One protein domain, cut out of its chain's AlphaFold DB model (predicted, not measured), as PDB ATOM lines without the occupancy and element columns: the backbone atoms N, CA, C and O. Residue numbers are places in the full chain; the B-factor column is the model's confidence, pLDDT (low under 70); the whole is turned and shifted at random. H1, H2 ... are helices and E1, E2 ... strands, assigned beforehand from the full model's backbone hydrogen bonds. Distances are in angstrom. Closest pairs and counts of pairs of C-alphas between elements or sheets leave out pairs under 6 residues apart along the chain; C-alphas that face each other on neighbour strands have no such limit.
ATOM      1  N   PRO A 707    -177.289 149.535  25.808       73.81
ATOM      2  CA  PRO A 707    -176.299 148.523  25.491       73.81
ATOM      3  C   PRO A 707    -176.071 148.426  23.986       73.81
ATOM      4  O   PRO A 707    -176.991 148.585  23.183       73.81
ATOM      5  N   ARG A 708    -174.824 148.145  23.615       75.19
ATOM      6  CA  ARG A 708    -174.435 147.957  22.219       75.19
ATOM      7  C   ARG A 708    -173.857 146.573  22.000       75.19
ATOM      8  O   ARG A 708    -173.269 145.993  22.913       75.19
ATOM      9  N   SER A 709    -173.977 146.063  20.783       77.31
ATOM     10  CA  SER A 709    -173.259 144.866  20.360       77.31
ATOM     11  C   SER A 709    -171.747 145.111  20.356       77.31
ATOM     12  O   SER A 709    -171.274 146.247  20.505       77.31
ATOM     13  N   ASN A 710    -170.959 144.050  20.176       72.56
ATOM     14  CA  ASN A 710    -169.513 144.195  19.979       72.56
ATOM     15  C   ASN A 710    -169.175 145.023  18.723       72.56
ATOM     16  O   ASN A 710    -168.164 145.718  18.705       72.56
ATOM     17  N   ASP A 711    -170.060 145.000  17.723       71.31
ATOM     18  CA  ASP A 711    -169.940 145.747  16.465       71.31
ATOM     19  C   ASP A 711    -170.461 147.197  16.573       71.31
ATOM     20  O   ASP A 711    -170.380 147.971  15.621       71.31
ATOM     21  N   GLY A 712    -170.965 147.593  17.748       62.91
ATOM     22  CA  GLY A 712    -171.411 148.957  18.041       62.91
ATOM     23  C   GLY A 712    -172.877 149.250  17.711       62.91
ATOM     24  O   GLY A 712    -173.298 150.402  17.822       62.91
ATOM     25  N   GLU A 713    -173.681 148.253  17.351       72.06
ATOM     26  CA  GLU A 713    -175.116 148.424  17.073       72.06
ATOM     27  C   GLU A 713    -175.931 148.511  18.367       72.06
ATOM     28  O   GLU A 713    -175.584 147.870  19.355       72.06
ATOM     29  N   ALA A 714    -177.011 149.299  18.383       68.19
ATOM     30  CA  ALA A 714    -177.893 149.387  19.549       68.19
ATOM     31  C   ALA A 714    -178.603 148.046  19.799       68.19
ATOM     32  O   ALA A 714    -179.066 147.402  18.860       68.19
ATOM     33  N   MET A 715    -178.696 147.642  21.064       72.69
ATOM     34  CA  MET A 715    -179.324 146.392  21.477       72.69
ATOM     35  C   MET A 715    -180.400 146.617  22.534       72.69
ATOM     36  O   MET A 715    -180.341 147.564  23.321       72.69
ATOM     37  N   ASP A 716    -181.343 145.681  22.593       76.25
ATOM     38  CA  ASP A 716    -182.272 145.583  23.709       76.25
ATOM     39  C   ASP A 716    -181.548 145.158  24.990       76.25
ATOM     40  O   ASP A 716    -180.518 144.471  24.984       76.25
ATOM     41  N   TRP A 717    -182.117 145.562  26.121       76.06
ATOM     42  CA  TRP A 717    -181.636 145.161  27.433       76.06
ATOM     43  C   TRP A 717    -181.873 143.663  27.641       76.06
ATOM     44  O   TRP A 717    -183.007 143.205  27.518       76.06
ATOM     45  N   PRO A 718    -180.835 142.874  27.958       82.50
ATOM     46  CA  PRO A 718    -181.007 141.442  28.122       82.50
ATOM     47  C   PRO A 718    -181.690 141.140  29.456       82.50
ATOM     48  O   PRO A 718    -181.260 141.638  30.490       82.50
ATOM     49  N   ASP A 719    -182.679 140.253  29.460       85.44
ATOM     50  CA  ASP A 719    -183.298 139.767  30.706       85.44
ATOM     51  C   ASP A 719    -182.636 138.483  31.223       85.44
ATOM     52  O   ASP A 719    -182.760 138.114  32.391       85.44
ATOM     53  N   THR A 720    -181.891 137.789  30.360       90.56
ATOM     54  CA  THR A 720    -181.227 136.526  30.687       90.56
ATOM     55  C   THR A 720    -179.806 136.472  30.143       90.56
ATOM     56  O   THR A 720    -179.448 137.157  29.187       90.56
ATOM     57  N   TRP A 721    -178.975 135.626  30.752       92.31
ATOM     58  CA  TRP A 721    -177.607 135.379  30.313       92.31
ATOM     59  C   TRP A 721    -177.260 133.890  30.335       92.31
ATOM     60  O   TRP A 721    -177.574 133.170  31.284       92.31
ATOM     61  N   ALA A 722    -176.542 133.437  29.309       89.56
ATOM     62  CA  ALA A 722    -175.930 132.113  29.231       89.56
ATOM     63  C   ALA A 722    -174.502 132.237  28.667       89.56
ATOM     64  O   ALA A 722    -174.263 133.130  27.846       89.56
ATOM     65  N   PRO A 723    -173.549 131.378  29.080       85.81
ATOM     66  CA  PRO A 723    -172.178 131.428  28.578       85.81
ATOM     67  C   PRO A 723    -172.114 131.048  27.095       85.81
ATOM     68  O   PRO A 723    -172.887 130.210  26.633       85.81
ATOM     69  N   GLN A 724    -171.169 131.632  26.357       86.19
ATOM     70  CA  GLN A 724    -170.987 131.317  24.937       86.19
ATOM     71  C   GLN A 724    -170.413 129.901  24.722       86.19
ATOM     72  O   GLN A 724    -169.740 129.383  25.616       86.19
ATOM     73  N   PRO A 725    -170.629 129.277  23.545       84.81
ATOM     74  CA  PRO A 725    -170.141 127.928  23.229       84.81
ATOM     75  C   PRO A 725    -168.620 127.776  23.320       84.81
ATOM     76  O   PRO A 725    -168.120 126.716  23.695       84.81
ATOM     77  N   THR A 726    -167.894 128.841  22.998       85.00
ATOM     78  CA  THR A 726    -166.432 128.900  22.950       85.00
ATOM     79  C   THR A 726    -165.905 129.979  23.886       85.00
ATOM     80  O   THR A 726    -166.607 130.945  24.182       85.00
ATOM     81  N   THR A 727    -164.684 129.784  24.386       82.88
ATOM     82  CA  THR A 727    -163.921 130.825  25.094       82.88
ATOM     83  C   THR A 727    -163.072 131.658  24.133       82.88
ATOM     84  O   THR A 727    -162.898 131.249  22.984       82.88
ATOM     85  N   ASP A 728    -162.483 132.763  24.606       79.88
ATOM     86  CA  ASP A 728    -161.522 133.565  23.825       79.88
ATOM     87  C   ASP A 728    -160.336 132.733  23.286       79.88
ATOM     88  O   ASP A 728    -159.852 132.990  22.188       79.88
ATOM     89  N   ASP A 729    -159.918 131.683  24.006       79.00
ATOM     90  CA  ASP A 729    -158.832 130.775  23.600       79.00
ATOM     91  C   ASP A 729    -159.295 129.686  22.603       79.00
ATOM     92  O   ASP A 729    -158.583 128.714  22.344       79.00
ATOM     93  N   GLY A 730    -160.528 129.777  22.093       77.94
ATOM     94  CA  GLY A 730    -161.116 128.814  21.157       77.94
ATOM     95  C   GLY A 730    -161.547 127.483  21.787       77.94
ATOM     96  O   GLY A 730    -161.944 126.561  21.072       77.94
ATOM     97  N   THR A 731    -161.504 127.344  23.119       82.94
ATOM     98  CA  THR A 731    -161.896 126.085  23.780       82.94
ATOM     99  C   THR A 731    -163.417 125.943  23.874       82.94
ATOM    100  O   THR A 731    -164.109 126.852  24.337       82.94
ATOM    101  N   GLN A 732    -163.945 124.785  23.456       85.44
ATOM    102  CA  GLN A 732    -165.377 124.480  23.541       85.44
ATOM    103  C   GLN A 732    -165.814 124.179  24.979       85.44
ATOM    104  O   GLN A 732    -165.182 123.409  25.709       85.44
ATOM    105  N   ARG A 733    -166.941 124.765  25.385       82.62
ATOM    106  CA  ARG A 733    -167.572 124.521  26.683       82.62
ATOM    107  C   ARG A 733    -168.485 123.295  26.625       82.62
ATOM    108  O   ARG A 733    -169.148 123.033  25.630       82.62
ATOM    109  N   ARG A 734    -168.568 122.553  27.735       80.69
ATOM    110  CA  ARG A 734    -169.473 121.395  27.863       80.69
ATOM    111  C   ARG A 734    -170.936 121.842  27.786       80.69
ATOM    112  O   ARG A 734    -171.291 122.828  28.433       80.69
ATOM    113  N   GLU A 735    -171.801 121.066  27.136       72.31
ATOM    114  CA  GLU A 735    -173.241 121.365  26.987       72.31
ATOM    115  C   GLU A 735    -173.946 121.681  28.318       72.31
ATOM    116  O   GLU A 735    -174.697 122.648  28.424       72.31
ATOM    117  N   GLN A 736    -173.613 120.953  29.389       75.25
ATOM    118  CA  GLN A 736    -174.148 121.188  30.741       75.25
ATOM    119  C   GLN A 736    -173.858 122.592  31.297       75.25
ATOM    120  O   GLN A 736    -174.543 123.063  32.204       75.25
ATOM    121  N   SER A 737    -172.804 123.254  30.809       72.31
ATOM    122  CA  SER A 737    -172.480 124.628  31.196       72.31
ATOM    123  C   SER A 737    -173.236 125.670  30.370       72.31
ATOM    124  O   SER A 737    -173.528 126.736  30.913       72.31
ATOM    125  N   LEU A 738    -173.605 125.331  29.127       74.06
ATOM    126  CA  LEU A 738    -174.381 126.163  28.199       74.06
ATOM    127  C   LEU A 738    -175.865 126.215  28.581       74.06
ATOM    128  O   LEU A 738    -176.477 127.272  28.498       74.06
ATOM    129  N   GLY A 739    -176.419 125.121  29.117       70.50
ATOM    130  CA  GLY A 739    -177.809 125.070  29.595       70.50
ATOM    131  C   GLY A 739    -178.100 125.846  30.890       70.50
ATOM    132  O   GLY A 739    -179.238 125.865  31.349       70.50
ATOM    133  N   LYS A 740    -177.098 126.478  31.520       79.19
ATOM    134  CA  LYS A 740    -177.276 127.246  32.768       79.19
ATOM    135  C   LYS A 740    -177.606 128.710  32.475       79.19
ATOM    136  O   LYS A 740    -176.722 129.565  32.559       79.19
ATOM    137  N   VAL A 741    -178.874 128.968  32.163       87.69
ATOM    138  CA  VAL A 741    -179.422 130.319  31.974       87.69
ATOM    139  C   VAL A 741    -179.567 131.018  33.328       87.69
ATOM    140  O   VAL A 741    -180.060 130.438  34.293       87.69
ATOM    141  N   THR A 742    -179.088 132.255  33.410       90.62
ATOM    142  CA  THR A 742    -179.168 133.123  34.589       90.62
ATOM    143  C   THR A 742    -180.175 134.227  34.304       90.62
ATOM    144  O   THR A 742    -180.035 134.926  33.305       90.62
ATOM    145  N   ASP A 743    -181.170 134.379  35.170       88.94
ATOM    146  CA  ASP A 743    -182.090 135.517  35.157       88.94
ATOM    147  C   ASP A 743    -181.358 136.765  35.668       88.94
ATOM    148  O   ASP A 743    -180.872 136.788  36.802       88.94
ATOM    149  N   LEU A 744    -181.240 137.779  34.810       85.81
ATOM    150  CA  LEU A 744    -180.512 139.014  35.098       85.81
ATOM    151  C   LEU A 744    -181.326 139.997  35.939       85.81
ATOM    152  O   LEU A 744    -180.742 140.889  36.554       85.81
ATOM    153  N   THR A 745    -182.645 139.816  36.016       79.56
ATOM    154  CA  THR A 745    -183.526 140.619  36.875       79.56
ATOM    155  C   THR A 745    -183.423 140.191  38.346       79.56
ATOM    156  O   THR A 745    -183.684 140.974  39.263       79.56
ATOM    157  N   ASN A 746    -182.940 138.968  38.604       84.69
ATOM    158  CA  ASN A 746    -182.718 138.430  39.941       84.69
ATOM    159  C   ASN A 746    -181.254 138.580  40.395       84.69
ATOM    160  O   ASN A 746    -180.400 137.724  40.148       84.69
ATOM    161  N   ARG A 747    -180.971 139.629  41.178       80.00
ATOM    162  CA  ARG A 747    -179.625 139.924  41.723       80.00
ATOM    163  C   ARG A 747    -178.991 138.766  42.501       80.00
ATOM    164  O   ARG A 747    -177.768 138.624  42.491       80.00
ATOM    165  N   GLY A 748    -179.799 137.938  43.167       83.06
ATOM    166  CA  GLY A 748    -179.315 136.750  43.873       83.06
ATOM    167  C   GLY A 748    -178.740 135.716  42.905       83.06
ATOM    168  O   GLY A 748    -177.606 135.273  43.085       83.06
ATOM    169  N   ALA A 749    -179.477 135.417  41.832       86.44
ATOM    170  CA  ALA A 749    -179.045 134.496  40.781       86.44
ATOM    171  C   ALA A 749    -177.773 134.991  40.072       86.44
ATOM    172  O   ALA A 749    -176.837 134.217  39.850       86.44
ATOM    173  N   VAL A 750    -177.694 136.295  39.788       87.62
ATOM    174  CA  VAL A 750    -176.505 136.921  39.191       87.62
ATOM    175  C   VAL A 750    -175.293 136.819  40.127       87.62
ATOM    176  O   VAL A 750    -174.209 136.407  39.702       87.62
ATOM    177  N   ALA A 751    -175.452 137.128  41.419       88.38
ATOM    178  CA  ALA A 751    -174.365 137.032  42.394       88.38
ATOM    179  C   ALA A 751    -173.869 135.586  42.572       88.38
ATOM    180  O   ALA A 751    -172.657 135.352  42.611       88.38
ATOM    181  N   ASP A 752    -174.775 134.606  42.631       88.56
ATOM    182  CA  ASP A 752    -174.438 133.176  42.683       88.56
ATOM    183  C   ASP A 752    -173.654 132.739  41.440       88.56
ATOM    184  O   ASP A 752    -172.672 131.980  41.529       88.56
ATOM    185  N   ARG A 753    -174.034 133.266  40.271       91.56
ATOM    186  CA  ARG A 753    -173.332 132.979  39.026       91.56
ATOM    187  C   ARG A 753    -171.923 133.559  39.021       91.56
ATOM    188  O   ARG A 753    -170.985 132.826  38.695       91.56
ATOM    189  N   PHE A 754    -171.741 134.805  39.459       91.25
ATOM    190  CA  PHE A 754    -170.409 135.385  39.637       91.25
ATOM    191  C   PHE A 754    -169.563 134.588  40.632       91.25
ATOM    192  O   PHE A 754    -168.403 134.304  40.339       91.25
ATOM    193  N   ARG A 755    -170.121 134.152  41.771       88.31
ATOM    194  CA  ARG A 755    -169.385 133.292  42.720       88.31
ATOM    195  C   ARG A 755    -168.910 132.006  42.058       88.31
ATOM    196  O   ARG A 755    -167.783 131.588  42.300       88.31
ATOM    197  N   THR A 756    -169.735 131.405  41.205       87.56
ATOM    198  CA  THR A 756    -169.370 130.189  40.470       87.56
ATOM    199  C   THR A 756    -168.238 130.460  39.476       87.56
ATOM    200  O   THR A 756    -167.216 129.777  39.522       87.56
ATOM    201  N   LEU A 757    -168.383 131.474  38.616       87.19
ATOM    202  CA  LEU A 757    -167.411 131.797  37.561       87.19
ATOM    203  C   LEU A 757    -166.071 132.300  38.112       87.19
ATOM    204  O   LEU A 757    -165.024 132.025  37.531       87.19
ATOM    205  N   MET A 758    -166.096 132.995  39.247       85.62
ATOM    206  CA  MET A 758    -164.908 133.574  39.876       85.62
ATOM    207  C   MET A 758    -164.291 132.661  40.949       85.62
ATOM    208  O   MET A 758    -163.276 133.011  41.563       85.62
ATOM    209  N   SER A 759    -164.873 131.477  41.183       77.50
ATOM    210  CA  SER A 759    -164.298 130.475  42.078       77.50
ATOM    211  C   SER A 759    -163.141 129.747  41.383       77.50
ATOM    212  O   SER A 759    -163.319 129.101  40.357       77.50
ATOM    213  N   ASN A 760    -161.943 129.824  41.971       74.12
ATOM    214  CA  ASN A 760    -160.699 129.185  41.506       74.12
ATOM    215  C   ASN A 760    -160.004 129.889  40.332       74.12
ATOM    216  O   ASN A 760    -159.910 129.361  39.223       74.12
ATOM    217  N   ARG A 761    -159.437 131.063  40.609       81.56
ATOM    218  CA  ARG A 761    -158.589 131.797  39.666       81.56
ATOM    219  C   ARG A 761    -157.162 131.902  40.194       81.56
ATOM    220  O   ARG A 761    -156.969 131.884  41.405       81.56
ATOM    221  N   TYR A 762    -156.180 131.979  39.302       83.75
ATOM    222  CA  TYR A 762    -154.768 132.094  39.671       83.75
ATOM    223  C   TYR A 762    -154.257 133.488  39.338       83.75
ATOM    224  O   TYR A 762    -154.491 133.966  38.232       83.75
ATOM    225  N   VAL A 763    -153.553 134.108  40.282       83.62
ATOM    226  CA  VAL A 763    -152.909 135.414  40.107       83.62
ATOM    227  C   VAL A 763    -151.423 135.272  40.398       83.62
ATOM    228  O   VAL A 763    -151.037 134.572  41.336       83.62
ATOM    229  N   GLU A 764    -150.605 135.914  39.573       85.19
ATOM    230  CA  GLU A 764    -149.162 135.997  39.768       85.19
ATOM    231  C   GLU A 764    -148.829 137.097  40.782       85.19
ATOM    232  O   GLU A 764    -149.321 138.225  40.700       85.19
ATOM    233  N   MET A 765    -148.031 136.741  41.781       84.75
ATOM    234  CA  MET A 765    -147.621 137.611  42.875       84.75
ATOM    235  C   MET A 765    -146.291 138.308  42.549       84.75
ATOM    236  O   MET A 765    -145.552 137.853  41.680       84.75
ATOM    237  N   PRO A 766    -145.931 139.396  43.260       79.62
ATOM    238  CA  PRO A 766    -144.680 140.121  43.008       79.62
ATOM    239  C   PRO A 766    -143.406 139.284  43.200       79.62
ATOM    240  O   PRO A 766    -142.349 139.663  42.709       79.62
ATOM    241  N   ASP A 767    -143.498 138.173  43.931       79.75
ATOM    242  CA  ASP A 767    -142.419 137.206  44.158       79.75
ATOM    243  C   ASP A 767    -142.361 136.097  43.085       79.75
ATOM    244  O   ASP A 767    -141.598 135.144  43.229       79.75
ATOM    245  N   GLY A 768    -143.171 136.198  42.021       78.62
ATOM    246  CA  GLY A 768    -143.266 135.215  40.938       78.62
ATOM    247  C   GLY A 768    -144.097 133.973  41.280       78.62
ATOM    248  O   GLY A 768    -144.251 133.080  40.445       78.62
ATOM    249  N   SER A 769    -144.659 133.881  42.491       84.81
ATOM    250  CA  SER A 769    -145.530 132.763  42.865       84.81
ATOM    251  C   SER A 769    -146.929 132.907  42.254       84.81
ATOM    252  O   SER A 769    -147.452 134.009  42.086       84.81
ATOM    253  N   ARG A 770    -147.576 131.782  41.916       84.00
ATOM    254  CA  ARG A 770    -148.982 131.763  41.478       84.00
ATOM    255  C   ARG A 770    -149.868 131.327  42.631       84.00
ATOM    256  O   ARG A 770    -149.830 130.170  43.045       84.00
ATOM    257  N   GLU A 771    -150.715 132.227  43.111       84.75
ATOM    258  CA  GLU A 771    -151.652 131.926  44.191       84.75
ATOM    259  C   GLU A 771    -153.077 131.761  43.671       84.75
ATOM    260  O   GLU A 771    -153.546 132.504  42.803       84.75
ATOM    261  N   ARG A 772    -153.798 130.786  44.237       84.00
ATOM    262  CA  ARG A 772    -155.212 130.575  43.932       84.00
ATOM    263  C   ARG A 772    -156.078 131.515  44.767       84.00
ATOM    264  O   ARG A 772    -156.191 131.352  45.981       84.00
ATOM    265  N   ILE A 773    -156.769 132.429  44.100       83.12
ATOM    266  CA  ILE A 773    -157.663 133.414  44.702       83.12
ATOM    267  C   ILE A 773    -159.128 132.999  44.501       83.12
ATOM    268  O   ILE A 773    -159.533 132.516  43.440       83.12
ATOM    269  N   LYS A 774    -159.933 133.177  45.555       82.94
ATOM    270  CA  LYS A 774    -161.393 133.012  45.531       82.94
ATOM    271  C   LYS A 774    -162.056 134.370  45.718       82.94
ATOM    272  O   LYS A 774    -162.161 134.849  46.846       82.94
ATOM    273  N   TYR A 775    -162.493 134.981  44.624       84.38
ATOM    274  CA  TYR A 775    -163.232 136.238  44.685       84.38
ATOM    275  C   TYR A 775    -164.674 135.978  45.123       84.38
ATOM    276  O   TYR A 775    -165.295 135.000  44.700       84.38
ATOM    277  N   ALA A 776    -165.205 136.839  45.988       83.38
ATOM    278  CA  ALA A 776    -166.565 136.710  46.505       83.38
ATOM    279  C   ALA A 776    -167.462 137.795  45.909       83.38
ATOM    280  O   ALA A 776    -167.207 138.979  46.113       83.38
ATOM    281  N   ALA A 777    -168.535 137.408  45.220       86.88
ATOM    282  CA  ALA A 777    -169.546 138.347  44.744       86.88
ATOM    283  C   ALA A 777    -170.643 138.527  45.801       86.88
ATOM    284  O   ALA A 777    -171.334 137.570  46.164       86.88
ATOM    285  N   ASN A 778    -170.786 139.752  46.302       85.31
ATOM    286  CA  ASN A 778    -171.791 140.110  47.297       85.31
ATOM    287  C   ASN A 778    -172.718 141.182  46.735       85.31
ATOM    288  O   ASN A 778    -172.272 142.077  46.018       85.31
ATOM    289  N   MET A 779    -173.992 141.097  47.106       79.88
ATOM    290  CA  MET A 779    -174.948 142.163  46.834       79.88
ATOM    291  C   MET A 779    -174.557 143.385  47.665       79.88
ATOM    292  O   MET A 779    -174.350 143.275  48.877       79.88
ATOM    293  N   SER A 780    -174.430 144.535  47.012       65.44
ATOM    294  CA  SER A 780    -174.233 145.813  47.684       65.44
ATOM    295  C   SER A 780    -175.599 146.407  48.007       65.44
ATOM    296  O   SER A 780    -176.436 146.556  47.123       65.44
ATOM    297  N   SER A 781    -175.842 146.746  49.271       50.56
ATOM    298  CA  SER A 781    -177.090 147.393  49.695       50.56
ATOM    299  C   SER A 781    -177.120 148.892  49.384       50.56
ATOM    300  O   SER A 781    -178.197 149.472  49.318       50.56
ATOM    301  N   ASN A 782    -175.960 149.525  49.182       39.78
ATOM    302  CA  ASN A 782    -175.837 150.934  48.803       39.78
ATOM    303  C   ASN A 782    -174.438 151.118  48.179       39.78
ATOM    304  O   ASN A 782    -173.459 151.064  48.931       39.78
ATOM    305  N   PRO A 783    -174.299 151.197  46.837       41.59
ATOM    306  CA  PRO A 783    -175.220 151.833  45.873       41.59
ATOM    307  C   PRO A 783    -176.340 150.971  45.248       41.59
ATOM    308  O   PRO A 783    -176.962 151.415  44.287       41.59
ATOM    309  N   GLY A 784    -176.601 149.751  45.736       59.47
ATOM    310  CA  GLY A 784    -177.306 148.736  44.930       59.47
ATOM    311  C   GLY A 784    -176.346 148.123  43.900       59.47
ATOM    312  O   GLY A 784    -175.388 148.779  43.517       59.47
ATOM    313  N   GLY A 785    -176.518 146.862  43.495       73.94
ATOM    314  CA  GLY A 785    -175.620 146.183  42.539       73.94
ATOM    315  C   GLY A 785    -174.776 145.058  43.143       73.94
ATOM    316  O   GLY A 785    -175.076 144.546  44.228       73.94
ATOM    317  N   ILE A 786    -173.707 144.650  42.450       80.69
ATOM    318  CA  ILE A 786    -172.859 143.512  42.851       80.69
ATOM    319  C   ILE A 786    -171.406 143.956  42.980       80.69
ATOM    320  O   ILE A 786    -170.814 144.479  42.046       80.69
ATOM    321  N   THR A 787    -170.788 143.688  44.128       84.44
ATOM    322  CA  THR A 787    -169.347 143.891  44.318       84.44
ATOM    323  C   THR A 787    -168.622 142.554  44.283       84.44
ATOM    324  O   THR A 787    -168.881 141.674  45.113       84.44
ATOM    325  N   ILE A 788    -167.669 142.417  43.363       88.25
ATOM    326  CA  ILE A 788    -166.703 141.320  43.332       88.25
ATOM    327  C   ILE A 788    -165.554 141.690  44.269       88.25
ATOM    328  O   ILE A 788    -164.665 142.469  43.930       88.25
ATOM    329  N   ASN A 789    -165.595 141.141  45.478       86.38
ATOM    330  CA  ASN A 789    -164.678 141.480  46.554       86.38
ATOM    331  C   ASN A 789    -163.343 140.749  46.429       86.38
ATOM    332  O   ASN A 789    -163.294 139.542  46.151       86.38
ATOM    333  N   LEU A 790    -162.271 141.465  46.770       83.19
ATOM    334  CA  LEU A 790    -160.992 140.846  47.098       83.19
ATOM    335  C   LEU A 790    -161.134 140.019  48.389       83.19
ATOM    336  O   LEU A 790    -161.839 140.441  49.313       83.19
ATOM    337  N   PRO A 791    -160.462 138.860  48.510       81.31
ATOM    338  CA  PRO A 791    -160.505 138.093  49.747       81.31
ATOM    339  C   PRO A 791    -159.960 138.900  50.931       81.31
ATOM    340  O   PRO A 791    -158.975 139.631  50.809       81.31
ATOM    341  N   ARG A 792    -160.552 138.700  52.114       76.75
ATOM    342  CA  ARG A 792    -160.148 139.390  53.355       76.75
ATOM    343  C   ARG A 792    -158.676 139.190  53.718       76.75
ATOM    344  O   ARG A 792    -158.102 140.064  54.363       76.75
ATOM    345  N   SER A 793    -158.070 138.069  53.317       75.69
ATOM    346  CA  SER A 793    -156.636 137.835  53.499       75.69
ATOM    347  C   SER A 793    -155.829 138.953  52.840       75.69
ATOM    348  O   SER A 793    -155.069 139.613  53.536       75.69
ATOM    349  N   PHE A 794    -156.086 139.266  51.566       74.69
ATOM    350  CA  PHE A 794    -155.377 140.296  50.794       74.69
ATOM    351  C   PHE A 794    -155.659 141.728  51.249       74.69
ATOM    352  O   PHE A 794    -154.768 142.578  51.183       74.69
ATOM    353  N   GLN A 795    -156.846 141.988  51.801       65.50
ATOM    354  CA  GLN A 795    -157.159 143.280  52.422       65.50
ATOM    355  C   GLN A 795    -156.228 143.583  53.613       65.50
ATOM    356  O   GLN A 795    -155.918 144.742  53.869       65.50
ATOM    357  N   ARG A 796    -155.711 142.548  54.292       64.25
ATOM    358  CA  ARG A 796    -154.795 142.655  55.444       64.25
ATOM    359  C   ARG A 796    -153.313 142.402  55.101       64.25
ATOM    360  O   ARG A 796    -152.495 142.343  56.012       64.25
ATOM    361  N   THR A 797    -152.959 142.250  53.819       73.50
ATOM    362  CA  THR A 797    -151.564 142.029  53.363       73.50
ATOM    363  C   THR A 797    -150.793 143.322  53.078       73.50
ATOM    364  O   THR A 797    -151.345 144.422  53.148       73.50
ATOM    365  N   THR A 798    -149.510 143.171  52.718       75.62
ATOM    366  CA  THR A 798    -148.652 144.252  52.227       75.62
ATOM    367  C   THR A 798    -149.253 144.939  50.986       75.62
ATOM    368  O   THR A 798    -149.881 144.276  50.151       75.62
ATOM    369  N   PRO A 799    -149.032 146.257  50.802       78.50
ATOM    370  CA  PRO A 799    -149.573 147.002  49.659       78.50
ATOM    371  C   PRO A 799    -149.217 146.398  48.292       78.50
ATOM    372  O   PRO A 799    -150.040 146.416  47.380       78.50
ATOM    373  N   ALA A 800    -148.023 145.814  48.154       75.69
ATOM    374  CA  ALA A 800    -147.568 145.183  46.914       75.69
ATOM    375  C   ALA A 800    -148.403 143.946  46.534       75.69
ATOM    376  O   ALA A 800    -148.846 143.830  45.393       75.69
ATOM    377  N   ARG A 801    -148.689 143.055  47.496       80.38
ATOM    378  CA  ARG A 801    -149.557 141.884  47.267       80.38
ATOM    379  C   ARG A 801    -151.004 142.285  47.000       80.38
ATOM    380  O   ARG A 801    -151.654 141.694  46.143       80.38
ATOM    381  N   ARG A 802    -151.501 143.324  47.679       82.38
ATOM    382  CA  ARG A 802    -152.841 143.873  47.418       82.38
ATOM    383  C   ARG A 802    -152.959 144.411  45.990       82.38
ATOM    384  O   ARG A 802    -153.916 144.068  45.303       82.38
ATOM    385  N   ARG A 803    -151.971 145.184  45.520       81.50
ATOM    386  CA  ARG A 803    -151.932 145.682  44.133       81.50
ATOM    387  C   ARG A 803    -151.851 144.552  43.112       81.50
ATOM    388  O   ARG A 803    -152.526 144.636  42.095       81.50
ATOM    389  N   ALA A 804    -151.086 143.493  43.382       82.75
ATOM    390  CA  ALA A 804    -151.041 142.317  42.513       82.75
ATOM    391  C   ALA A 804    -152.409 141.617  42.426       82.75
ATOM    392  O   ALA A 804    -152.865 141.294  41.335       82.75
ATOM    393  N   ALA A 805    -153.122 141.471  43.548       82.81
ATOM    394  CA  ALA A 805    -154.476 140.913  43.561       82.81
ATOM    395  C   ALA A 805    -155.510 141.806  42.839       82.81
ATOM    396  O   ALA A 805    -156.410 141.280  42.182       82.81
ATOM    397  N   GLN A 806    -155.377 143.137  42.941       84.19
ATOM    398  CA  GLN A 806    -156.180 144.104  42.179       84.19
ATOM    399  C   GLN A 806    -155.906 143.996  40.679       84.19
ATOM    400  O   GLN A 806    -156.848 143.877  39.900       84.19
ATOM    401  N   LYS A 807    -154.626 143.976  40.292       83.50
ATOM    402  CA  LYS A 807    -154.196 143.787  38.907       83.50
ATOM    403  C   LYS A 807    -154.722 142.467  38.344       83.50
ATOM    404  O   LYS A 807    -155.341 142.468  37.295       83.50
ATOM    405  N   GLY A 808    -154.603 141.366  39.085       85.31
ATOM    406  CA  GLY A 808    -155.124 140.069  38.652       85.31
ATOM    407  C   GLY A 808    -156.646 140.033  38.465       85.31
ATOM    408  O   GLY A 808    -157.130 139.341  37.575       85.31
ATOM    409  N   LEU A 809    -157.413 140.781  39.269       86.88
ATOM    410  CA  LEU A 809    -158.861 140.924  39.066       86.88
ATOM    411  C   LEU A 809    -159.178 141.774  37.826       86.88
ATOM    412  O   LEU A 809    -160.079 141.426  37.065       86.88
ATOM    413  N   ALA A 810    -158.432 142.861  37.629       83.50
ATOM    414  CA  ALA A 810    -158.552 143.752  36.482       83.50
ATOM    415  C   ALA A 810    -158.227 143.036  35.161       83.50
ATOM    416  O   ALA A 810    -159.060 143.019  34.256       83.50
ATOM    417  N   ASP A 811    -157.080 142.355  35.100       83.19
ATOM    418  CA  ASP A 811    -156.618 141.587  33.940       83.19
ATOM    419  C   ASP A 811    -157.627 140.489  33.571       83.19
ATOM    420  O   ASP A 811    -157.954 140.294  32.405       83.19
ATOM    421  N   MET A 812    -158.191 139.802  34.570       84.25
ATOM    422  CA  MET A 812    -159.160 138.725  34.351       84.25
ATOM    423  C   MET A 812    -160.484 139.199  33.754       84.25
ATOM    424  O   MET A 812    -161.110 138.462  32.997       84.25
ATOM    425  N   LEU A 813    -160.940 140.391  34.132       85.56
ATOM    426  CA  LEU A 813    -162.178 140.968  33.612       85.56
ATOM    427  C   LEU A 813    -161.926 141.878  32.401       85.56
ATOM    428  O   LEU A 813    -162.886 142.367  31.804       85.56
ATOM    429  N   GLY A 814    -160.665 142.100  32.021       80.56
ATOM    430  CA  GLY A 814    -160.283 143.003  30.937       80.56
ATOM    431  C   GLY A 814    -160.704 144.447  31.197       80.56
ATOM    432  O   GLY A 814    -161.229 145.103  30.296       80.56
ATOM    433  N   VAL A 815    -160.553 144.912  32.439       77.94
ATOM    434  CA  VAL A 815    -160.847 146.292  32.851       77.94
ATOM    435  C   VAL A 815    -159.571 146.986  33.334       77.94
ATOM    436  O   VAL A 815    -158.656 146.307  33.798       77.94
ATOM    437  N   PRO A 816    -159.472 148.325  33.259       68.56
ATOM    438  CA  PRO A 816    -158.314 149.043  33.784       68.56
ATOM    439  C   PRO A 816    -158.130 148.796  35.286       68.56
ATOM    440  O   PRO A 816    -159.098 148.810  36.039       68.56
ATOM    441  N   GLN A 817    -156.890 148.642  35.758       70.38
ATOM    442  CA  GLN A 817    -156.620 148.415  37.187       70.38
ATOM    443  C   GLN A 817    -157.185 149.524  38.092       70.38
ATOM    444  O   GLN A 817    -157.562 149.252  39.230       70.38
ATOM    445  N   SER A 818    -157.275 150.756  37.586       60.97
ATOM    446  CA  SER A 818    -157.830 151.910  38.303       60.97
ATOM    447  C   SER A 818    -159.302 151.752  38.696       60.97
ATOM    448  O   SER A 818    -159.732 152.407  39.641       60.97
ATOM    449  N   THR A 819    -160.069 150.878  38.032       57.38
ATOM    450  CA  THR A 819    -161.483 150.628  38.370       57.38
ATOM    451  C   THR A 819    -161.647 149.670  39.553       57.38
ATOM    452  O   THR A 819    -162.729 149.565  40.132       57.38
ATOM    453  N   VAL A 820    -160.577 148.976  39.958       72.56
ATOM    454  CA  VAL A 820    -160.595 148.013  41.062       72.56
ATOM    455  C   VAL A 820    -160.138 148.685  42.356       72.56
ATOM    456  O   VAL A 820    -158.953 148.927  42.586       72.56
ATOM    457  N   THR A 821    -161.088 148.936  43.253       74.50
ATOM    458  CA  THR A 821    -160.824 149.559  44.560       74.50
ATOM    459  C   THR A 821    -160.116 148.605  45.531       74.50
ATOM    460  O   THR A 821    -159.905 147.421  45.258       74.50
ATOM    461  N   GLU A 822    -159.769 149.085  46.731       70.00
ATOM    462  CA  GLU A 822    -159.229 148.228  47.801       70.00
ATOM    463  C   GLU A 822    -160.197 147.124  48.255       70.00
ATOM    464  O   GLU A 822    -159.771 146.093  48.782       70.00
ATOM    465  N   LYS A 823    -161.505 147.330  48.065       71.38
ATOM    466  CA  LYS A 823    -162.538 146.351  48.428       71.38
ATOM    467  C   LYS A 823    -162.819 145.374  47.287       71.38
ATOM    468  O   LYS A 823    -163.167 144.225  47.559       71.38
ATOM    469  N   GLY A 824    -162.596 145.790  46.044       81.56
ATOM    470  CA  GLY A 824    -162.827 145.003  44.837       81.56
ATOM    471  C   GLY A 824    -163.431 145.836  43.711       81.56
ATOM    472  O   GLY A 824    -163.348 147.066  43.727       81.56
ATOM    473  N   LEU A 825    -164.038 145.154  42.742       82.50
ATOM    474  CA  LEU A 825    -164.710 145.776  41.603       82.50
ATOM    475  C   LEU A 825    -166.220 145.847  41.852       82.50
ATOM    476  O   LEU A 825    -166.828 144.854  42.260       82.50
ATOM    477  N   PHE A 826    -166.819 147.003  41.595       79.50
ATOM    478  CA  PHE A 826    -168.261 147.203  41.667       79.50
ATOM    479  C   PHE A 826    -168.890 147.102  40.273       79.50
ATOM    480  O   PHE A 826    -168.366 147.656  39.312       79.50
ATOM    481  N   ILE A 827    -170.004 146.378  40.176       76.56
ATOM    482  CA  ILE A 827    -170.811 146.229  38.965       76.56
ATOM    483  C   ILE A 827    -172.162 146.915  39.223       76.56
ATOM    484  O   ILE A 827    -172.856 146.518  40.172       76.56
ATOM    485  N   PRO A 828    -172.537 147.916  38.403       65.88
ATOM    486  CA  PRO A 828    -173.793 148.645  38.551       65.88
ATOM    487  C   PRO A 828    -175.033 147.749  38.449       65.88
ATOM    488  O   PRO A 828    -175.020 146.724  37.769       65.88
ATOM    489  N   ASP A 829    -176.122 148.176  39.092       69.31
ATOM    490  CA  ASP A 829    -177.393 147.444  39.128       69.31
ATOM    491  C   ASP A 829    -178.208 147.628  37.836       69.31
ATOM    492  O   ASP A 829    -179.195 148.361  37.808       69.31
ATOM    493  N   ASN A 830    -177.751 147.019  36.740       74.12
ATOM    494  CA  ASN A 830    -178.506 146.925  35.491       74.12
ATOM    495  C   ASN A 830    -178.178 145.635  34.730       74.12
ATOM    496  O   ASN A 830    -177.069 145.098  34.812       74.12
ATOM    497  N   THR A 831    -179.150 145.148  33.962       79.44
ATOM    498  CA  THR A 831    -179.072 143.823  33.342       79.44
ATOM    499  C   THR A 831    -177.990 143.723  32.266       79.44
ATOM    500  O   THR A 831    -177.290 142.715  32.204       79.44
ATOM    501  N   ALA A 832    -177.755 144.777  31.478       77.88
ATOM    502  CA  ALA A 832    -176.698 144.764  30.467       77.88
ATOM    503  C   ALA A 832    -175.286 144.760  31.071       77.88
ATOM    504  O   ALA A 832    -174.421 144.047  30.573       77.88
ATOM    505  N   SER A 833    -175.053 145.489  32.168       78.00
ATOM    506  CA  SER A 833    -173.781 145.437  32.905       78.00
ATOM    507  C   SER A 833    -173.579 144.050  33.498       78.00
ATOM    508  O   SER A 833    -172.489 143.493  33.407       78.00
ATOM    509  N   TYR A 834    -174.627 143.439  34.058       87.44
ATOM    510  CA  TYR A 834    -174.540 142.054  34.507       87.44
ATOM    511  C   TYR A 834    -174.184 141.105  33.359       87.44
ATOM    512  O   TYR A 834    -173.269 140.303  33.521       87.44
ATOM    513  N   ALA A 835    -174.827 141.226  32.197       88.25
ATOM    514  CA  ALA A 835    -174.523 140.405  31.029       88.25
ATOM    515  C   ALA A 835    -173.084 140.604  30.519       88.25
ATOM    516  O   ALA A 835    -172.381 139.619  30.291       88.25
ATOM    517  N   GLU A 836    -172.620 141.852  30.402       88.75
ATOM    518  CA  GLU A 836    -171.252 142.185  29.985       88.75
ATOM    519  C   GLU A 836    -170.224 141.574  30.944       88.75
ATOM    520  O   GLU A 836    -169.303 140.864  30.533       88.75
ATOM    521  N   TYR A 837    -170.374 141.833  32.245       89.81
ATOM    522  CA  TYR A 837    -169.413 141.365  33.235       89.81
ATOM    523  C   TYR A 837    -169.477 139.850  33.443       89.81
ATOM    524  O   TYR A 837    -168.456 139.247  33.782       89.81
ATOM    525  N   LEU A 838    -170.624 139.206  33.204       91.75
ATOM    526  CA  LEU A 838    -170.721 137.748  33.165       91.75
ATOM    527  C   LEU A 838    -170.030 137.160  31.924       91.75
ATOM    528  O   LEU A 838    -169.335 136.151  32.069       91.75
ATOM    529  N   ASP A 839    -170.139 137.795  30.747       90.06
ATOM    530  CA  ASP A 839    -169.362 137.427  29.550       90.06
ATOM    531  C   ASP A 839    -167.852 137.517  29.861       90.06
ATOM    532  O   ASP A 839    -167.136 136.519  29.718       90.06
ATOM    533  N   ARG A 840    -167.391 138.634  30.445       89.75
ATOM    534  CA  ARG A 840    -165.996 138.826  30.897       89.75
ATOM    535  C   ARG A 840    -165.552 137.762  31.907       89.75
ATOM    536  O   ARG A 840    -164.535 137.098  31.716       89.75
ATOM    537  N   ALA A 841    -166.339 137.524  32.960       89.06
ATOM    538  CA  ALA A 841    -166.040 136.512  33.982       89.06
ATOM    539  C   ALA A 841    -166.009 135.078  33.416       89.06
ATOM    540  O   ALA A 841    -165.337 134.192  33.964       89.06
ATOM    541  N   SER A 842    -166.715 134.853  32.305       87.62
ATOM    542  CA  SER A 842    -166.703 133.618  31.528       87.62
ATOM    543  C   SER A 842    -165.574 133.546  30.489       87.62
ATOM    544  O   SER A 842    -165.665 132.736  29.578       87.62
ATOM    545  N   GLN A 843    -164.484 134.308  30.638       82.06
ATOM    546  CA  GLN A 843    -163.315 134.254  29.736       82.06
ATOM    547  C   GLN A 843    -163.654 134.593  28.271       82.06
ATOM    548  O   GLN A 843    -163.048 134.037  27.358       82.06
ATOM    549  N   ASN A 844    -164.639 135.478  28.080       81.50
ATOM    550  CA  ASN A 844    -165.033 136.049  26.790       81.50
ATOM    551  C   ASN A 844    -164.875 137.570  26.845       81.50
ATOM    552  O   ASN A 844    -165.840 138.319  26.716       81.50
ATOM    553  N   VAL A 845    -163.668 138.038  27.149       78.00
ATOM    554  CA  VAL A 845    -163.340 139.464  27.231       78.00
ATOM    555  C   VAL A 845    -163.301 140.088  25.834       78.00
ATOM    556  O   VAL A 845    -163.838 141.185  25.642       78.00
ATOM    557  N   ASN A 846    -162.705 139.380  24.870       76.50
ATOM    558  CA  ASN A 846    -162.516 139.849  23.493       76.50
ATOM    559  C   ASN A 846    -163.709 139.507  22.588       76.50
ATOM    560  O   ASN A 846    -163.977 140.220  21.624       76.50
ATOM    561  N   THR A 847    -164.442 138.444  22.917       75.25
ATOM    562  CA  THR A 847    -165.594 137.946  22.147       75.25
ATOM    563  C   THR A 847    -166.945 138.258  22.796       75.25
ATOM    564  O   THR A 847    -167.961 137.659  22.444       75.25
ATOM    565  N   ARG A 848    -166.995 139.178  23.768       82.56
ATOM    566  CA  ARG A 848    -168.245 139.563  24.448       82.56
ATOM    567  C   ARG A 848    -169.327 139.982  23.450       82.56
ATOM    568  O   ARG A 848    -169.041 140.670  22.478       82.56
ATOM    569  N   ARG A 849    -170.578 139.588  23.703       84.00
ATOM    570  CA  ARG A 849    -171.709 139.905  22.802       84.00
ATOM    571  C   ARG A 849    -172.240 141.312  23.008       84.00
ATOM    572  O   ARG A 849    -172.746 141.923  22.076       84.00
ATOM    573  N   ILE A 850    -172.155 141.776  24.248       82.31
ATOM    574  CA  ILE A 850    -172.767 143.007  24.710       82.31
ATOM    575  C   ILE A 850    -171.708 143.854  25.399       82.31
ATOM    576  O   ILE A 850    -170.956 143.383  26.255       82.31
ATOM    577  N   ASN A 851    -171.656 145.113  25.003       77.75
ATOM    578  CA  ASN A 851    -171.059 146.177  25.775       77.75
ATOM    579  C   ASN A 851    -172.162 146.724  26.675       77.75
ATOM    580  O   ASN A 851    -173.230 147.119  26.192       77.75
ATOM    581  N   GLY A 852    -171.917 146.701  27.981       66.38
ATOM    582  CA  GLY A 852    -172.814 147.296  28.944       66.38
ATOM    583  C   GLY A 852    -172.965 148.792  28.691       66.38
ATOM    584  O   GLY A 852    -172.264 149.384  27.862       66.38
ATOM    585  N   PRO A 853    -173.905 149.413  29.400       59.72
ATOM    586  CA  PRO A 853    -174.294 150.783  29.152       59.72
ATOM    587  C   PRO A 853    -173.089 151.664  29.422       59.72
ATOM    588  O   PRO A 853    -172.557 151.691  30.536       59.72
ATOM    589  N   GLN A 854    -172.634 152.364  28.394       52.06
ATOM    590  CA  GLN A 854    -171.551 153.303  28.583       52.06
ATOM    591  C   GLN A 854    -172.182 154.567  29.141       52.06
ATOM    592  O   GLN A 854    -173.072 155.165  28.529       52.06
ATOM    593  N   THR A 855    -171.720 154.996  30.319       42.75
ATOM    594  CA  THR A 855    -171.772 156.429  30.608       42.75
ATOM    595  C   THR A 855    -171.201 157.102  29.382       42.75
ATOM    596  O   THR A 855    -170.122 156.691  28.952       42.75
ATOM    597  N   VAL A 856    -171.906 158.082  28.816       39.41
ATOM    598  CA  VAL A 856    -171.295 158.989  27.850       39.41
ATOM    599  C   VAL A 856    -170.172 159.689  28.614       39.41
ATOM    600  O   VAL A 856    -170.363 160.709  29.271       39.41
TER     601      VAL A 856
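What this domain is: This is residues 707 to 856 of the 882 residues of an uncharacterized protein of Corynebacterium crudilactis (UniProt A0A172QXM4). A small three-stranded sheet, E3 E4 E5, has H2 packed along E3, and H5 lies side by side with H2 near the middle of the domain; beyond the sheet, the hairpin E1 E2 packs on H4. A long stretch with no named element, residues 707 to 734, passes outside H5 and leads to the small, remote H1. The printed part has 150 residues, with five named helices and five named strands in the order H1 H2 E1 E2 E3 E4 H3 H4 E5 H5; both sheets are antiparallel, and the class is mixed, though under half of the residues are in named elements. The whole is compact, with a radius of gyration of the C-alphas of 15.3 A and spans of 44 by 37 by 28 A.

Where its parts are: Start at Pro 707 and read past residue 734 to H1, residues 735 to 738, beginning at C-alpha 735 (-173.241, 121.365, 26.987). Then find H2, residues 747 to 757, 15.2 A long, followed by E1, 761 to 764, and E2, 770 to 773. E2 runs on into E3, 776 to 779, across a break of 2 residues at 29 degrees. Next come E4, 786 to 789, H3, 792 to 795, and H4, 799 to 813, the longest helix at 21.3 A, from C-alpha 799 (-149.573, 147.002, 49.659). Finish with E5, 824 to 827, and H5, 831 to 841, 15.0 A long, ending at C-alpha 841 (-166.040, 136.512, 33.982).

How they stand to each other: Begin with E4, the inner strand. It forms a hairpin with E3, where N 787 and O 778 are 2.9 A apart, and is antiparallel to E5, where N 788 and O 825 are 2.8 A apart. H2 and H4 on one face of this sheet make two layers, helices on one face of a sheet. H2 lies over E3 at a height over the sheet of 7.8 A; its closest C-alphas to E3 are those of Arg 755 and Ala 777, 5.4 A. H2 and H5 touch at Leu 757 and Ala 841, closest C-alphas 6.1 A, with a shallow tilt of 11 degrees, the same way. H5 only grazes the sheet, with residues 833 to 837. H4 touches H5 with residues 812 to 813 alone, closest C-alphas Leu 813 and Arg 840, 5.2 A, only just about perpendicular at 70.5 degrees. In the hairpin E1 and E2, N 773 and O 761 are 2.8 A apart; the closest C-alphas of E1 and H4 are those of Val 763 and Gly 808, 5.4 A. H3 touches H4, closest C-alphas Phe 794 and Arg 802, 5.5 A; H1 touches no helix. In H2, H4 and H5 every O i to N i+4 pair is within hydrogen-bond range; H1 and H3 are too short for one.

The domain as a whole: The two C-alphas farthest apart, those of Asp 716 and Asp 767, are 45.6 A apart. The printed part has no cut, and no link between named elements is long. Look also for the short antiparallel pairings of residues 708 to 709 with 850 to 851 and 720 to 721 with 742 to 743. The mean pLDDT of the printed part is 78.7; 19 residues are under 70, among them 780 to 784 and 852 to 856.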